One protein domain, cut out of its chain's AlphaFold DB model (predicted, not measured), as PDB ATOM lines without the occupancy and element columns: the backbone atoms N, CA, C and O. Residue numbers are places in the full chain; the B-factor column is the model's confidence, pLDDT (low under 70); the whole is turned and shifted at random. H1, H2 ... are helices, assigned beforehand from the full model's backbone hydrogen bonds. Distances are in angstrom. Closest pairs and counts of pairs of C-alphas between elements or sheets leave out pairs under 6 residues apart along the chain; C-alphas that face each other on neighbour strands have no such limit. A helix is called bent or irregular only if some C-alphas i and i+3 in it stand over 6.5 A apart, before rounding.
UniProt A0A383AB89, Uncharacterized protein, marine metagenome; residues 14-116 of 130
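AT A GLANCE: This is residues 14 to 116 of the 130 residues of an uncharacterized protein of marine metagenome (UniProt A0A383AB89). The long, kinked helix H4 and the helix H1 run broadly the same way, H2 packs on both of them, and H3 crosses the end where H1 and H4 begin. A long loop after H4 swings out, residues 100 to 105 standing free, and brings the short H5 back to H1 on the side away from H2, with H6 after it. The printed part has 103 residues with six named helices, H1 to H6 in order, and no named strand: all helix. It is compact, with a radius of gyration of the C-alphas of 14.0 A and spans of 42 by 29 by 21 A.

IN THESE COORDINATES: H4, residues 63 to 85, measures 30.5 A and ends at C-alpha 85 (-26.901, 26.038, 10.097). It has a kink of 43 degrees near residue 70 and is only just irregular: C-alphas 69 and 72 are 6.7 A apart. H1, residues 14 to 31, measures 24.9 A from C-alpha 14 (-30.625, -10.607, 0.493). H2 is residues 35 to 46, 15.9 A; H3 is 50 to 58, 12.3 A; H5 is 107 to 110, 4.9 A; H6 is 112 to 115, 5.1 A.

HOW THE PARTS SIT: H4 touches H2 at a shallow tilt of 26 degrees, opposite ways, closest at C-alphas 74 and 42, 6.2 A. H4 and H1 only just touch, with 3 pairs of C-alphas within 8 A, closest Arg 77 and Phe 30, 7.1 A. H1 touches H2 at a steep tilt of 49 degrees, the C-alphas of Ala 29 and Ala 38 closest at 4.4 A. With residues 14 to 22 alone H1 touches H3, C-alphas 15 and 58 closest at 5.8 A. H1 touches H5, C-alphas 26 and 108 closest at 6.8 A; H6 touches no helix. Every O i to N i+4 pair is within hydrogen-bond range in H1, H2 and H3, and 17 of 19 are in H4; H5 and H6 are too short for such a pair.

THE WHOLE: The C-alphas of Leu 14 and Asn 88 are the farthest apart, 43.4 A. The printed part has no cut. The link from H4 to H5, 21 residues, is long; the others are tight. The mean pLDDT of the printed part is 71.3, and residue 33 and residues 88 to 116 are under 70.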
ATOM      1  N   LEU A  14     -31.571 -11.183  -0.455       79.50
ATOM      2  CA  LEU A  14     -30.625 -10.607   0.493       79.50
ATOM      3  C   LEU A  14     -29.784  -9.485  -0.140       79.50
ATOM      4  O   LEU A  14     -29.631  -8.419   0.442       79.50
ATOM      5  N   LYS A  15     -29.275  -9.685  -1.359       80.69
ATOM      6  CA  LYS A  15     -28.465  -8.678  -2.061       80.69
ATOM      7  C   LYS A  15     -29.293  -7.443  -2.416       80.69
ATOM      8  O   LYS A  15     -28.799  -6.322  -2.303       80.69
ATOM      9  N   GLU A  16     -30.540  -7.639  -2.840       79.00
ATOM     10  CA  GLU A  16     -31.463  -6.535  -3.125       79.00
ATOM     11  C   GLU A  16     -31.829  -5.756  -1.861       79.00
ATOM     12  O   GLU A  16     -31.856  -4.527  -1.899       79.00
ATOM     13  N   LEU A  17     -32.006  -6.444  -0.730       86.50
ATOM     14  CA  LEU A  17     -32.232  -5.806   0.562       86.50
ATOM     15  C   LEU A  17     -31.072  -4.872   0.934       86.50
ATOM     16  O   LEU A  17     -31.290  -3.692   1.195       86.50
ATOM     17  N   TRP A  18     -29.828  -5.355   0.898       85.44
ATOM     18  CA  TRP A  18     -28.664  -4.529   1.252       85.44
ATOM     19  C   TRP A  18     -28.413  -3.392   0.259       85.44
ATOM     20  O   TRP A  18     -28.031  -2.286   0.643       85.44
ATOM     21  N   CYS A  19     -28.702  -3.628  -1.020       81.62
ATOM     22  CA  CYS A  19     -28.738  -2.593  -2.046       81.62
ATOM     23  C   CYS A  19     -29.776  -1.504  -1.720       81.62
ATOM     24  O   CYS A  19     -29.478  -0.312  -1.840       81.62
ATOM     25  N   ALA A  20     -30.975  -1.889  -1.276       82.38
ATOM     26  CA  ALA A  20     -32.019  -0.957  -0.867       82.38
ATOM     27  C   ALA A  20     -31.610  -0.153   0.376       82.38
ATOM     28  O   ALA A  20     -31.810   1.059   0.395       82.38
ATOM     29  N   VAL A  21     -30.965  -0.784   1.363       86.56
ATOM     30  CA  VAL A  21     -30.432  -0.107   2.560       86.56
ATOM     31  C   VAL A  21     -29.397   0.955   2.181       86.56
ATOM     32  O   VAL A  21     -29.517   2.102   2.610       86.56
ATOM     33  N   LEU A  22     -28.425   0.623   1.322       84.06
ATOM     34  CA  LEU A  22     -27.438   1.595   0.830       84.06
ATOM     35  C   LEU A  22     -28.101   2.743   0.070       84.06
ATOM     36  O   LEU A  22     -27.775   3.907   0.288       84.06
ATOM     37  N   THR A  23     -29.059   2.418  -0.798       82.25
ATOM     38  CA  THR A  23     -29.795   3.415  -1.581       82.25
ATOM     39  C   THR A  23     -30.580   4.355  -0.673       82.25
ATOM     40  O   THR A  23     -30.574   5.566  -0.890       82.25
ATOM     41  N   LYS A  24     -31.222   3.821   0.371       84.25
ATOM     42  CA  LYS A  24     -31.958   4.610   1.359       84.25
ATOM     43  C   LYS A  24     -31.023   5.522   2.145       84.25
ATOM     44  O   LYS A  24     -31.296   6.710   2.209       84.25
ATOM     45  N   ALA A  25     -29.895   5.015   2.642       85.81
ATOM     46  CA  ALA A  25     -28.922   5.825   3.374       85.81
ATOM     47  C   ALA A  25     -28.345   6.969   2.524       85.81
ATOM     48  O   ALA A  25     -28.211   8.097   2.989       85.81
ATOM     49  N   VAL A  26     -28.049   6.702   1.249       83.62
ATOM     50  CA  VAL A  26     -27.619   7.734   0.294       83.62
ATOM     51  C   VAL A  26     -28.741   8.746   0.055       83.62
ATOM     52  O   VAL A  26     -28.498   9.952   0.075       83.62
ATOM     53  N   ARG A  27     -29.981   8.283  -0.128       81.44
ATOM     54  CA  ARG A  27     -31.141   9.166  -0.294       81.44
ATOM     55  C   ARG A  27     -31.372  10.037   0.937       81.44
ATOM     56  O   ARG A  27     -31.722  11.196   0.768       81.44
ATOM     57  N   ASP A  28     -31.131   9.521   2.132       83.06
ATOM     58  CA  ASP A  28     -31.265  10.281   3.373       83.06
ATOM     59  C   ASP A  28     -30.142  11.316   3.510       83.06
ATOM     60  O   ASP A  28     -30.398  12.458   3.870       83.06
ATOM     61  N   ALA A  29     -28.917  10.986   3.095       82.75
ATOM     62  CA  ALA A  29     -27.807  11.938   3.083       82.75
ATOM     63  C   ALA A  29     -28.037  13.133   2.130       82.75
ATOM     64  O   ALA A  29     -27.726  14.278   2.470       82.75
ATOM     65  N   PHE A  30     -28.572  12.883   0.930       78.81
ATOM     66  CA  PHE A  30     -28.732  13.919  -0.103       78.81
ATOM     67  C   PHE A  30     -30.125  14.555  -0.153       78.81
ATOM     68  O   PHE A  30     -30.241  15.718  -0.532       78.81
ATOM     69  N   GLY A  31     -31.166  13.806   0.197       71.12
ATOM     70  CA  GLY A  31     -32.567  14.175   0.006       71.12
ATOM     71  C   GLY A  31     -33.337  14.494   1.284       71.12
ATOM     72  O   GLY A  31     -34.482  14.925   1.174       71.12
ATOM     73  N   ALA A  32     -32.761  14.299   2.476       70.94
ATOM     74  CA  ALA A  32     -33.425  14.721   3.704       70.94
ATOM     75  C   ALA A  32     -33.501  16.256   3.780       70.94
ATOM     76  O   ALA A  32     -32.513  16.959   3.533       70.94
ATOM     77  N   SER A  33     -34.696  16.749   4.121       65.12
ATOM     78  CA  SER A  33     -34.943  18.158   4.447       65.12
ATOM     79  C   SER A  33     -34.389  18.510   5.830       65.12
ATOM     80  O   SER A  33     -34.010  19.654   6.069       65.12
ATOM     81  N   ASP A  34     -34.312  17.519   6.720       77.25
ATOM     82  CA  ASP A  34     -33.857  17.689   8.092       77.25
ATOM     83  C   ASP A  34     -32.334  17.568   8.202       77.25
ATOM     84  O   ASP A  34     -31.719  16.575   7.805       77.25
ATOM     85  N   TRP A  35     -31.714  18.601   8.781       78.69
ATOM     86  CA  TRP A  35     -30.260  18.694   8.944       78.69
ATOM     87  C   TRP A  35     -29.684  17.550   9.787       78.69
ATOM     88  O   TRP A  35     -28.617  17.021   9.471       78.69
ATOM     89  N   VAL A  36     -30.387  17.165  10.857       82.56
ATOM     90  CA  VAL A  36     -29.946  16.124  11.800       82.56
ATOM     91  C   VAL A  36     -29.888  14.761  11.112       82.56
ATOM     92  O   VAL A  36     -28.883  14.054  11.224       82.56
ATOM     93  N   ASP A  37     -30.925  14.428  10.349       81.19
ATOM     94  CA  ASP A  37     -31.038  13.150   9.650       81.19
ATOM     95  C   ASP A  37     -30.031  13.060   8.503       81.19
ATOM     96  O   ASP A  37     -29.298  12.072   8.391       81.19
ATOM     97  N   ALA A  38     -29.902  14.135   7.716       83.00
ATOM     98  CA  ALA A  38     -28.906  14.216   6.653       83.00
ATOM     99  C   ALA A  38     -27.484  14.046   7.208       83.00
ATOM    100  O   ALA A  38     -26.698  13.254   6.684       83.00
ATOM    101  N   ARG A  39     -27.146  14.738   8.304       85.88
ATOM    102  CA  ARG A  39     -25.820  14.653   8.933       85.88
ATOM    103  C   ARG A  39     -25.545  13.267   9.508       85.88
ATOM    104  O   ARG A  39     -24.429  12.775   9.364       85.88
ATOM    105  N   SER A  40     -26.538  12.634  10.122       88.12
ATOM    106  CA  SER A  40     -26.403  11.282  10.674       88.12
ATOM    107  C   SER A  40     -26.136  10.256   9.570       88.12
ATOM    108  O   SER A  40     -25.215   9.445   9.685       88.12
ATOM    109  N   ALA A  41     -26.860  10.348   8.451       86.88
ATOM    110  CA  ALA A  41     -26.636   9.502   7.280       86.88
ATOM    111  C   ALA A  41     -25.261   9.753   6.632       86.88
ATOM    112  O   ALA A  41     -24.546   8.804   6.299       86.88
ATOM    113  N   ILE A  42     -24.847  11.019   6.502       87.06
ATOM    114  CA  ILE A  42     -23.515  11.389   5.998       87.06
ATOM    115  C   ILE A  42     -22.422  10.825   6.903       87.06
ATOM    116  O   ILE A  42     -21.481  10.209   6.404       87.06
ATOM    117  N   ALA A  43     -22.549  10.991   8.221       88.44
ATOM    118  CA  ALA A  43     -21.595  10.479   9.195       88.44
ATOM    119  C   ALA A  43     -21.470   8.955   9.096       88.44
ATOM    120  O   ALA A  43     -20.357   8.437   9.067       88.44
ATOM    121  N   TRP A  44     -22.587   8.239   8.953       87.50
ATOM    122  CA  TRP A  44     -22.580   6.788   8.776       87.50
ATOM    123  C   TRP A  44     -21.834   6.353   7.505       87.50
ATOM    124  O   TRP A  44     -20.944   5.502   7.573       87.50
ATOM    125  N   LEU A  45     -22.123   6.985   6.361       85.56
ATOM    126  CA  LEU A  45     -21.450   6.700   5.085       85.56
ATOM    127  C   LEU A  45     -19.958   7.082   5.106       85.56
ATOM    128  O   LEU A  45     -19.135   6.430   4.461       85.56
ATOM    129  N   LYS A  46     -19.603   8.134   5.848       86.50
ATOM    130  CA  LYS A  46     -18.245   8.685   5.949       86.50
ATOM    131  C   LYS A  46     -17.373   7.963   6.982       86.50
ATOM    132  O   LYS A  46     -16.158   7.930   6.829       86.50
ATOM    133  N   SER A  47     -17.969   7.339   7.995       82.62
ATOM    134  CA  SER A  47     -17.236   6.630   9.053       82.62
ATOM    135  C   SER A  47     -16.534   5.361   8.553       82.62
ATOM    136  O   SER A  47     -15.621   4.867   9.208       82.62
ATOM    137  N   TYR A  48     -16.939   4.817   7.395       81.75
ATOM    138  CA  TYR A  48     -16.369   3.588   6.817       81.75
ATOM    139  C   TYR A  48     -16.298   2.419   7.827       81.75
ATOM    140  O   TYR A  48     -15.329   1.650   7.877       81.75
ATOM    141  N   ASN A  49     -17.342   2.308   8.657       86.25
ATOM    142  CA  ASN A  49     -17.432   1.345   9.753       86.25
ATOM    143  C   ASN A  49     -17.473  -0.107   9.260       86.25
ATOM    144  O   ASN A  49     -17.757  -0.383   8.092       86.25
ATOM    145  N   LYS A  50     -17.234  -1.053  10.179       85.88
ATOM    146  CA  LYS A  50     -17.343  -2.497   9.905       85.88
ATOM    147  C   LYS A  50     -18.713  -2.856   9.319       85.88
ATOM    148  O   LYS A  50     -18.766  -3.572   8.327       85.88
ATOM    149  N   ASP A  51     -19.780  -2.263   9.851       85.19
ATOM    150  CA  ASP A  51     -21.147  -2.478   9.364       85.19
ATOM    151  C   ASP A  51     -21.323  -1.995   7.924       85.19
ATOM    152  O   ASP A  51     -21.912  -2.688   7.103       85.19
ATOM    153  N   PHE A  52     -20.745  -0.842   7.573       85.88
ATOM    154  CA  PHE A  52     -20.791  -0.325   6.205       85.88
ATOM    155  C   PHE A  52     -20.093  -1.273   5.221       85.88
ATOM    156  O   PHE A  52     -20.624  -1.554   4.144       85.88
ATOM    157  N   ARG A  53     -18.926  -1.812   5.598       87.44
ATOM    158  CA  ARG A  53     -18.205  -2.788   4.767       87.44
ATOM    159  C   ARG A  53     -19.025  -4.054   4.567       87.44
ATOM    160  O   ARG A  53     -19.180  -4.487   3.430       87.44
ATOM    161  N   LEU A  54     -19.614  -4.565   5.644       87.44
ATOM    162  CA  LEU A  54     -20.445  -5.761   5.621       87.44
ATOM    163  C   LEU A  54     -21.688  -5.574   4.730       87.44
ATOM    164  O   LEU A  54     -22.009  -6.430   3.909       87.44
ATOM    165  N   VAL A  55     -22.343  -4.413   4.818       87.00
ATOM    166  CA  VAL A  55     -23.479  -4.050   3.955       87.00
ATOM    167  C   VAL A  55     -23.060  -3.987   2.481       87.00
ATOM    168  O   VAL A  55     -23.777  -4.489   1.615       87.00
ATOM    169  N   CYS A  56     -21.901  -3.401   2.164       85.06
ATOM    170  CA  CYS A  56     -21.373  -3.383   0.797       85.06
ATOM    171  C   CYS A  56     -21.019  -4.787   0.286       85.06
ATOM    172  O   CYS A  56     -21.362  -5.114  -0.852       85.06
ATOM    173  N   GLU A  57     -20.397  -5.625   1.115       86.75
ATOM    174  CA  GLU A  57     -20.056  -7.012   0.783       86.75
ATOM    175  C   GLU A  57     -21.310  -7.837   0.486       86.75
ATOM    176  O   GLU A  57     -21.387  -8.490  -0.558       86.75
ATOM    177  N   PHE A  58     -22.346  -7.734   1.324       84.12
ATOM    178  CA  PHE A  58     -23.618  -8.408   1.071       84.12
ATOM    179  C   PHE A  58     -24.377  -7.838  -0.135       84.12
ATOM    180  O   PHE A  58     -25.080  -8.573  -0.830       84.12
ATOM    181  N   ALA A  59     -24.195  -6.553  -0.443       81.00
ATOM    182  CA  ALA A  59     -24.666  -5.950  -1.688       81.00
ATOM    183  C   ALA A  59     -23.821  -6.366  -2.913       81.00
ATOM    184  O   ALA A  59     -24.172  -6.030  -4.051       81.00
ATOM    185  N   GLY A  60     -22.724  -7.108  -2.723       81.94
ATOM    186  CA  GLY A  60     -21.796  -7.529  -3.771       81.94
ATOM    187  C   GLY A  60     -21.047  -6.359  -4.409       81.94
ATOM    188  O   GLY A  60     -20.857  -6.348  -5.628       81.94
ATOM    189  N   ARG A  61     -20.691  -5.347  -3.613       78.75
ATOM    190  CA  ARG A  61     -19.966  -4.138  -4.019       78.75
ATOM    191  C   ARG A  61     -18.672  -4.004  -3.232       78.75
ATOM    192  O   ARG A  61     -18.622  -4.337  -2.055       78.75
ATOM    193  N   ASP A  62     -17.651  -3.445  -3.876       84.19
ATOM    194  CA  ASP A  62     -16.413  -3.094  -3.189       84.19
ATOM    195  C   ASP A  62     -16.652  -1.872  -2.274       84.19
ATOM    196  O   ASP A  62     -16.980  -0.785  -2.774       84.19
ATOM    197  N   PRO A  63     -16.504  -2.016  -0.944       82.69
ATOM    198  CA  PRO A  63     -16.772  -0.931  -0.008       82.69
ATOM    199  C   PRO A  63     -15.832   0.258  -0.213       82.69
ATOM    200  O   PRO A  63     -16.234   1.407  -0.032       82.69
ATOM    201  N   GLN A  64     -14.578   0.017  -0.594       83.25
ATOM    202  CA  GLN A  64     -13.583   1.068  -0.775       83.25
ATOM    203  C   GLN A  64     -13.840   1.880  -2.046       83.25
ATOM    204  O   GLN A  64     -13.657   3.099  -2.049       83.25
ATOM    205  N   TYR A  65     -14.311   1.234  -3.110       81.75
ATOM    206  CA  TYR A  65     -14.751   1.896  -4.331       81.75
ATOM    207  C   TYR A  65     -15.965   2.787  -4.075       81.75
ATOM    208  O   TYR A  65     -15.964   3.957  -4.469       81.75
ATOM    209  N   VAL A  66     -16.977   2.258  -3.381       82.31
ATOM    210  CA  VAL A  66     -18.182   3.012  -3.009       82.31
ATOM    211  C   VAL A  66     -17.800   4.213  -2.142       82.31
ATOM    212  O   VAL A  66     -18.193   5.338  -2.446       82.31
ATOM    213  N   TYR A  67     -16.949   4.012  -1.136       84.25
ATOM    214  CA  TYR A  67     -16.476   5.081  -0.260       84.25
ATOM    215  C   TYR A  67     -15.718   6.182  -1.016       84.25
ATOM    216  O   TYR A  67     -16.064   7.359  -0.913       84.25
ATOM    217  N   LYS A  68     -14.727   5.824  -1.846       83.56
ATOM    218  CA  LYS A  68     -13.949   6.791  -2.650       83.56
ATOM    219  C   LYS A  68     -14.830   7.630  -3.576       83.56
ATOM    220  O   LYS A  68     -14.513   8.785  -3.858       83.56
ATOM    221  N   ARG A  69     -15.921   7.047  -4.069       81.06
ATOM    222  CA  ARG A  69     -16.886   7.715  -4.944       81.06
ATOM    223  C   ARG A  69     -17.838   8.632  -4.166       81.06
ATOM    224  O   ARG A  69     -18.148   9.713  -4.662       81.06
ATOM    225  N   LEU A  70     -18.264   8.232  -2.966       81.31
ATOM    226  CA  LEU A  70     -19.212   8.980  -2.131       81.31
ATOM    227  C   LEU A  70     -18.560  10.080  -1.282       81.31
ATOM    228  O   LEU A  70     -19.209  11.080  -0.998       81.31
ATOM    229  N   ILE A  71     -17.284   9.965  -0.910       83.19
ATOM    230  CA  ILE A  71     -16.649  10.908   0.027       83.19
ATOM    231  C   ILE A  71     -16.645  12.358  -0.479       83.19
ATOM    232  O   ILE A  71     -16.918  13.281   0.282       83.19
ATOM    233  N   LYS A  72     -16.394  12.569  -1.779       80.50
ATOM    234  CA  LYS A  72     -16.407  13.905  -2.394       80.50
ATOM    235  C   LYS A  72     -17.792  14.567  -2.319       80.50
ATOM    236  O   LYS A  72     -17.868  15.667  -1.776       80.50
ATOM    237  N   PRO A  73     -18.878  13.949  -2.830       80.25
ATOM    238  CA  PRO A  73     -20.203  14.559  -2.747       80.25
ATOM    239  C   PRO A  73     -20.733  14.651  -1.307       80.25
ATOM    240  O   PRO A  73     -21.435  15.609  -0.996       80.25
ATOM    241  N   LEU A  74     -20.375  13.723  -0.413       84.25
ATOM    242  CA  LEU A  74     -20.763  13.795   1.001       84.25
ATOM    243  C   LEU A  74     -20.116  14.982   1.724       84.25
ATOM    244  O   LEU A  74     -20.812  15.684   2.449       84.25
ATOM    245  N   ASN A  75     -18.827  15.249   1.490       84.56
ATOM    246  CA  ASN A  75     -18.156  16.422   2.060       84.56
ATOM    247  C   ASN A  75     -18.798  17.731   1.570       84.56
ATOM    248  O   ASN A  75     -19.092  18.602   2.377       84.56
ATOM    249  N   GLN A  76     -19.109  17.828   0.271       80.62
ATOM    250  CA  GLN A  76     -19.805  18.994  -0.293       80.62
ATOM    251  C   GLN A  76     -21.194  19.199   0.325       80.62
ATOM    252  O   GLN A  76     -21.606  20.325   0.594       80.62
ATOM    253  N   ARG A  77     -21.931  18.106   0.556       81.19
ATOM    254  CA  ARG A  77     -23.241  18.165   1.212       81.19
ATOM    255  C   ARG A  77     -23.115  18.586   2.675       81.19
ATOM    256  O   ARG A  77     -23.933  19.373   3.137       81.19
ATOM    257  N   GLU A  78     -22.114  18.085   3.389       84.44
ATOM    258  CA  GLU A  78     -21.849  18.449   4.783       84.44
ATOM    259  C   GLU A  78     -21.495  19.936   4.931       84.44
ATOM    260  O   GLU A  78     -22.036  20.597   5.813       84.44
ATOM    261  N   GLU A  79     -20.648  20.471   4.050       83.06
ATOM    262  CA  GLU A  79     -20.318  21.903   3.987       83.06
ATOM    263  C   GLU A  79     -21.580  22.752   3.784       83.06
ATOM    264  O   GLU A  79     -21.869  23.620   4.604       83.06
ATOM    265  N   TYR A  80     -22.407  22.411   2.791       78.31
ATOM    266  CA  TYR A  80     -23.681  23.093   2.540       78.31
ATOM    267  C   TYR A  80     -24.629  23.066   3.753       78.31
ATOM    268  O   TYR A  80     -25.239  24.072   4.111       78.31
ATOM    269  N   LEU A  81     -24.750  21.914   4.416       79.12
ATOM    270  CA  LEU A  81     -25.573  21.777   5.618       79.12
ATOM    271  C   LEU A  81     -25.033  22.616   6.787       79.12
ATOM    272  O   LEU A  81     -25.818  23.144   7.575       79.12
ATOM    273  N   ASN A  82     -23.711  22.737   6.928       82.44
ATOM    274  CA  ASN A  82     -23.099  23.594   7.944       82.44
ATOM    275  C   ASN A  82     -23.325  25.080   7.634       82.44
ATOM    276  O   ASN A  82     -23.617  25.841   8.554       82.44
ATOM    277  N   ASP A  83     -23.271  25.482   6.367       78.56
ATOM    278  CA  ASP A  83     -23.528  26.863   5.947       78.56
ATOM    279  C   ASP A  83     -24.973  27.293   6.220       78.56
ATOM    280  O   ASP A  83     -25.192  28.368   6.786       78.56
ATOM    281  N   ILE A  84     -25.956  26.421   5.941       76.44
ATOM    282  CA  ILE A  84     -27.362  26.646   6.325       76.44
ATOM    283  C   ILE A  84     -27.482  26.842   7.838       76.44
ATOM    284  O   ILE A  84     -28.122  27.789   8.291       76.44
ATOM    285  N   LYS A  85     -26.858  25.959   8.630       79.75
ATOM    286  CA  LYS A  85     -26.901  26.038  10.097       79.75
ATOM    287  C   LYS A  85     -26.286  27.339  10.620       79.75
ATOM    288  O   LYS A  85     -26.778  27.893  11.598       79.75
ATOM    289  N   ASN A  86     -25.220  27.812   9.982       78.56
ATOM    290  CA  ASN A  86     -24.499  29.017  10.380       78.56
ATOM    291  C   ASN A  86     -25.169  30.313   9.887       78.56
ATOM    292  O   ASN A  86     -24.672  31.395  10.182       78.56
ATOM    293  N   GLY A  87     -26.267  30.228   9.125       70.38
ATOM    294  CA  GLY A  87     -26.938  31.394   8.541       70.38
ATOM    295  C   GLY A  87     -26.147  32.068   7.413       70.38
ATOM    296  O   GLY A  87     -26.553  33.119   6.920       70.38
ATOM    297  N   ASN A  88     -25.040  31.463   6.970       64.75
ATOM    298  CA  ASN A  88     -24.227  31.955   5.865       64.75
ATOM    299  C   ASN A  88     -24.817  31.447   4.546       64.75
ATOM    300  O   ASN A  88     -24.420  30.419   4.004       64.75
ATOM    301  N   HIS A  89     -25.782  32.186   4.004       56.09
ATOM    302  CA  HIS A  89     -26.377  31.921   2.691       56.09
ATOM    303  C   HIS A  89     -25.421  32.343   1.551       56.09
ATOM    304  O   HIS A  89     -25.723  33.238   0.764       56.09
ATOM    305  N   MET A  90     -24.222  31.755   1.482       49.53
ATOM    306  CA  MET A  90     -23.211  32.076   0.457       49.53
ATOM    307  C   MET A  90     -22.412  30.859  -0.040       49.53
ATOM    308  O   MET A  90     -21.271  30.985  -0.474       49.53
ATOM    309  N   SER A  91     -23.022  29.675  -0.069       50.66
ATOM    310  CA  SER A  91     -22.535  28.570  -0.897       50.66
ATOM    311  C   SER A  91     -23.684  28.031  -1.740       50.66
ATOM    312  O   SER A  91     -24.488  27.181  -1.359       50.66
ATOM    313  N   THR A  92     -23.815  28.599  -2.935       52.47
ATOM    314  CA  THR A  92     -24.691  28.057  -3.965       52.47
ATOM    315  C   THR A  92     -24.277  26.607  -4.191       52.47
ATOM    316  O   THR A  92     -23.120  26.344  -4.532       52.47
ATOM    317  N   LEU A  93     -25.204  25.654  -4.026       51.38
ATOM    318  CA  LEU A  93     -24.993  24.302  -4.539       51.38
ATOM    319  C   LEU A  93     -24.486  24.440  -5.985       51.38
ATOM    320  O   LEU A  93     -25.050  25.244  -6.739       51.38
ATOM    321  N   PRO A  94     -23.434  23.712  -6.406       48.16
ATOM    322  CA  PRO A  94     -23.038  23.714  -7.807       48.16
ATOM    323  C   PRO A  94     -24.296  23.465  -8.637       48.16
ATOM    324  O   PRO A  94     -25.003  22.506  -8.343       48.16
ATOM    325  N   ARG A  95     -24.602  24.324  -9.620       43.94
ATOM    326  CA  ARG A  95     -25.887  24.354 -10.356       43.94
ATOM    327  C   ARG A  95     -26.384  22.974 -10.821       43.94
ATOM    328  O   ARG A  95     -27.581  22.757 -10.890       43.94
ATOM    329  N   LYS A  96     -25.473  22.016 -11.027       46.53
ATOM    330  CA  LYS A  96     -25.762  20.596 -11.303       46.53
ATOM    331  C   LYS A  96     -26.524  19.830 -10.201       46.53
ATOM    332  O   LYS A  96     -26.963  18.717 -10.450       46.53
ATOM    333  N   TRP A  97     -26.600  20.369  -8.985       46.09
ATOM    334  CA  TRP A  97     -27.333  19.821  -7.837       46.09
ATOM    335  C   TRP A  97     -28.553  20.678  -7.468       46.09
ATOM    336  O   TRP A  97     -29.325  20.286  -6.595       46.09
ATOM    337  N   ILE A  98     -28.717  21.848  -8.100       44.00
ATOM    338  CA  ILE A  98     -29.936  22.652  -8.001       44.00
ATOM    339  C   ILE A  98     -30.968  21.925  -8.858       44.00
ATOM    340  O   ILE A  98     -30.890  21.934 -10.082       44.00
ATOM    341  N   PHE A  99     -31.862  21.212  -8.180       40.47
ATOM    342  CA  PHE A  99     -32.929  20.408  -8.758       40.47
ATOM    343  C   PHE A  99     -33.765  21.232  -9.743       40.47
ATOM    344  O   PHE A  99     -34.631  22.015  -9.355       40.47
ATOM    345  N   GLU A 100     -33.540  21.013 -11.033       31.80
ATOM    346  CA  GLU A 100     -34.496  21.349 -12.076       31.80
ATOM    347  C   GLU A 100     -35.680  20.388 -11.951       31.80
ATOM    348  O   GLU A 100     -35.686  19.338 -12.578       31.80
ATOM    349  N   GLY A 101     -36.617  20.703 -11.048       30.94
ATOM    350  CA  GLY A 101     -38.056  20.394 -11.117       30.94
ATOM    351  C   GLY A 101     -38.534  18.981 -11.484       30.94
ATOM    352  O   GLY A 101     -39.720  18.814 -11.749       30.94
ATOM    353  N   LYS A 102     -37.670  17.968 -11.515       31.23
ATOM    354  CA  LYS A 102     -37.987  16.595 -11.904       31.23
ATOM    355  C   LYS A 102     -37.939  15.708 -10.673       31.23
ATOM    356  O   LYS A 102     -36.875  15.351 -10.170       31.23
ATOM    357  N   ALA A 103     -39.126  15.388 -10.162       35.78
ATOM    358  CA  ALA A 103     -39.358  14.523  -9.004       35.78
ATOM    359  C   ALA A 103     -38.884  13.062  -9.206       35.78
ATOM    360  O   ALA A 103     -39.046  12.222  -8.323       35.78
ATOM    361  N   ASP A 104     -38.285  12.758 -10.352       37.31
ATOM    362  CA  ASP A 104     -37.954  11.432 -10.853       37.31
ATOM    363  C   ASP A 104     -36.448  11.204 -11.094       37.31
ATOM    364  O   ASP A 104     -36.037  10.057 -11.256       37.31
ATOM    365  N   THR A 105     -35.590  12.233 -11.037       39.38
ATOM    366  CA  THR A 105     -34.143  12.078 -11.307       39.38
ATOM    367  C   THR A 105     -33.282  12.541 -10.130       39.38
ATOM    368  O   THR A 105     -32.894  13.695  -9.997       39.38
ATOM    369  N   ASN A 106     -32.976  11.604  -9.230       44.19
ATOM    370  CA  ASN A 106     -32.067  11.822  -8.106       44.19
ATOM    371  C   ASN A 106     -30.624  11.547  -8.585       44.19
ATOM    372  O   ASN A 106     -30.343  10.419  -8.992       44.19
ATOM    373  N   PRO A 107     -29.668  12.489  -8.519       43.09
ATOM    374  CA  PRO A 107     -28.299  12.253  -8.998       43.09
ATOM    375  C   PRO A 107     -27.554  11.167  -8.196       43.09
ATOM    376  O   PRO A 107     -26.641  10.527  -8.717       43.09
ATOM    377  N   GLY A 108     -27.977  10.883  -6.956       39.91
ATOM    378  CA  GLY A 108     -27.523   9.706  -6.201       39.91
ATOM    379  C   GLY A 108     -28.068   8.372  -6.742       39.91
ATOM    380  O   GLY A 108     -27.415   7.340  -6.597       39.91
ATOM    381  N   LEU A 109     -29.227   8.400  -7.412       39.72
ATOM    382  CA  LEU A 109     -29.857   7.252  -8.077       39.72
ATOM    383  C   LEU A 109     -29.395   7.074  -9.533       39.72
ATOM    384  O   LEU A 109     -29.389   5.941  -9.993       39.72
ATOM    385  N   GLU A 110     -28.923   8.122 -10.222       42.34
ATOM    386  CA  GLU A 110     -28.203   8.030 -11.514       42.34
ATOM    387  C   GLU A 110     -26.822   7.355 -11.362       42.34
ATOM    388  O   GLU A 110     -26.309   6.699 -12.272       42.34
ATOM    389  N   PHE A 111     -26.220   7.461 -10.175       43.47
ATOM    390  CA  PHE A 111     -24.921   6.867  -9.853       43.47
ATOM    391  C   PHE A 111     -24.974   5.338  -9.686       43.47
ATOM    392  O   PHE A 111     -24.009   4.617  -9.960       43.47
ATOM    393  N   TRP A 112     -26.119   4.818  -9.244       43.16
ATOM    394  CA  TRP A 112     -26.329   3.403  -8.947       43.16
ATOM    395  C   TRP A 112     -26.369   2.477 -10.188       43.16
ATOM    396  O   TRP A 112     -25.720   1.422 -10.158       43.16
ATOM    397  N   PRO A 113     -27.004   2.842 -11.325       41.16
ATOM    398  CA  PRO A 113     -26.941   2.046 -12.550       41.16
ATOM    399  C   PRO A 113     -25.545   2.012 -13.198       41.16
ATOM    400  O   PRO A 113     -25.279   1.101 -13.983       41.16
ATOM    401  N   GLN A 114     -24.619   2.912 -12.843       38.22
ATOM    402  CA  GLN A 114     -23.209   2.830 -13.268       38.22
ATOM    403  C   GLN A 114     -22.363   1.903 -12.380       38.22
ATOM    404  O   GLN A 114     -21.462   1.232 -12.881       38.22
ATOM    405  N   LEU A 115     -22.684   1.780 -11.088       39.75
ATOM    406  CA  LEU A 115     -22.127   0.736 -10.213       39.75
ATOM    407  C   LEU A 115     -22.619  -0.662 -10.610       39.75
ATOM    408  O   LEU A 115     -21.881  -1.632 -10.469       39.75
ATOM    409  N   SER A 116     -23.832  -0.774 -11.159       39.28
ATOM    410  CA  SER A 116     -24.381  -2.020 -11.718       39.28
ATOM    411  C   SER A 116     -23.504  -2.660 -12.798       39.28
ATOM    412  O   SER A 116     -23.456  -3.884 -12.886       39.28
TER     413      SER A 116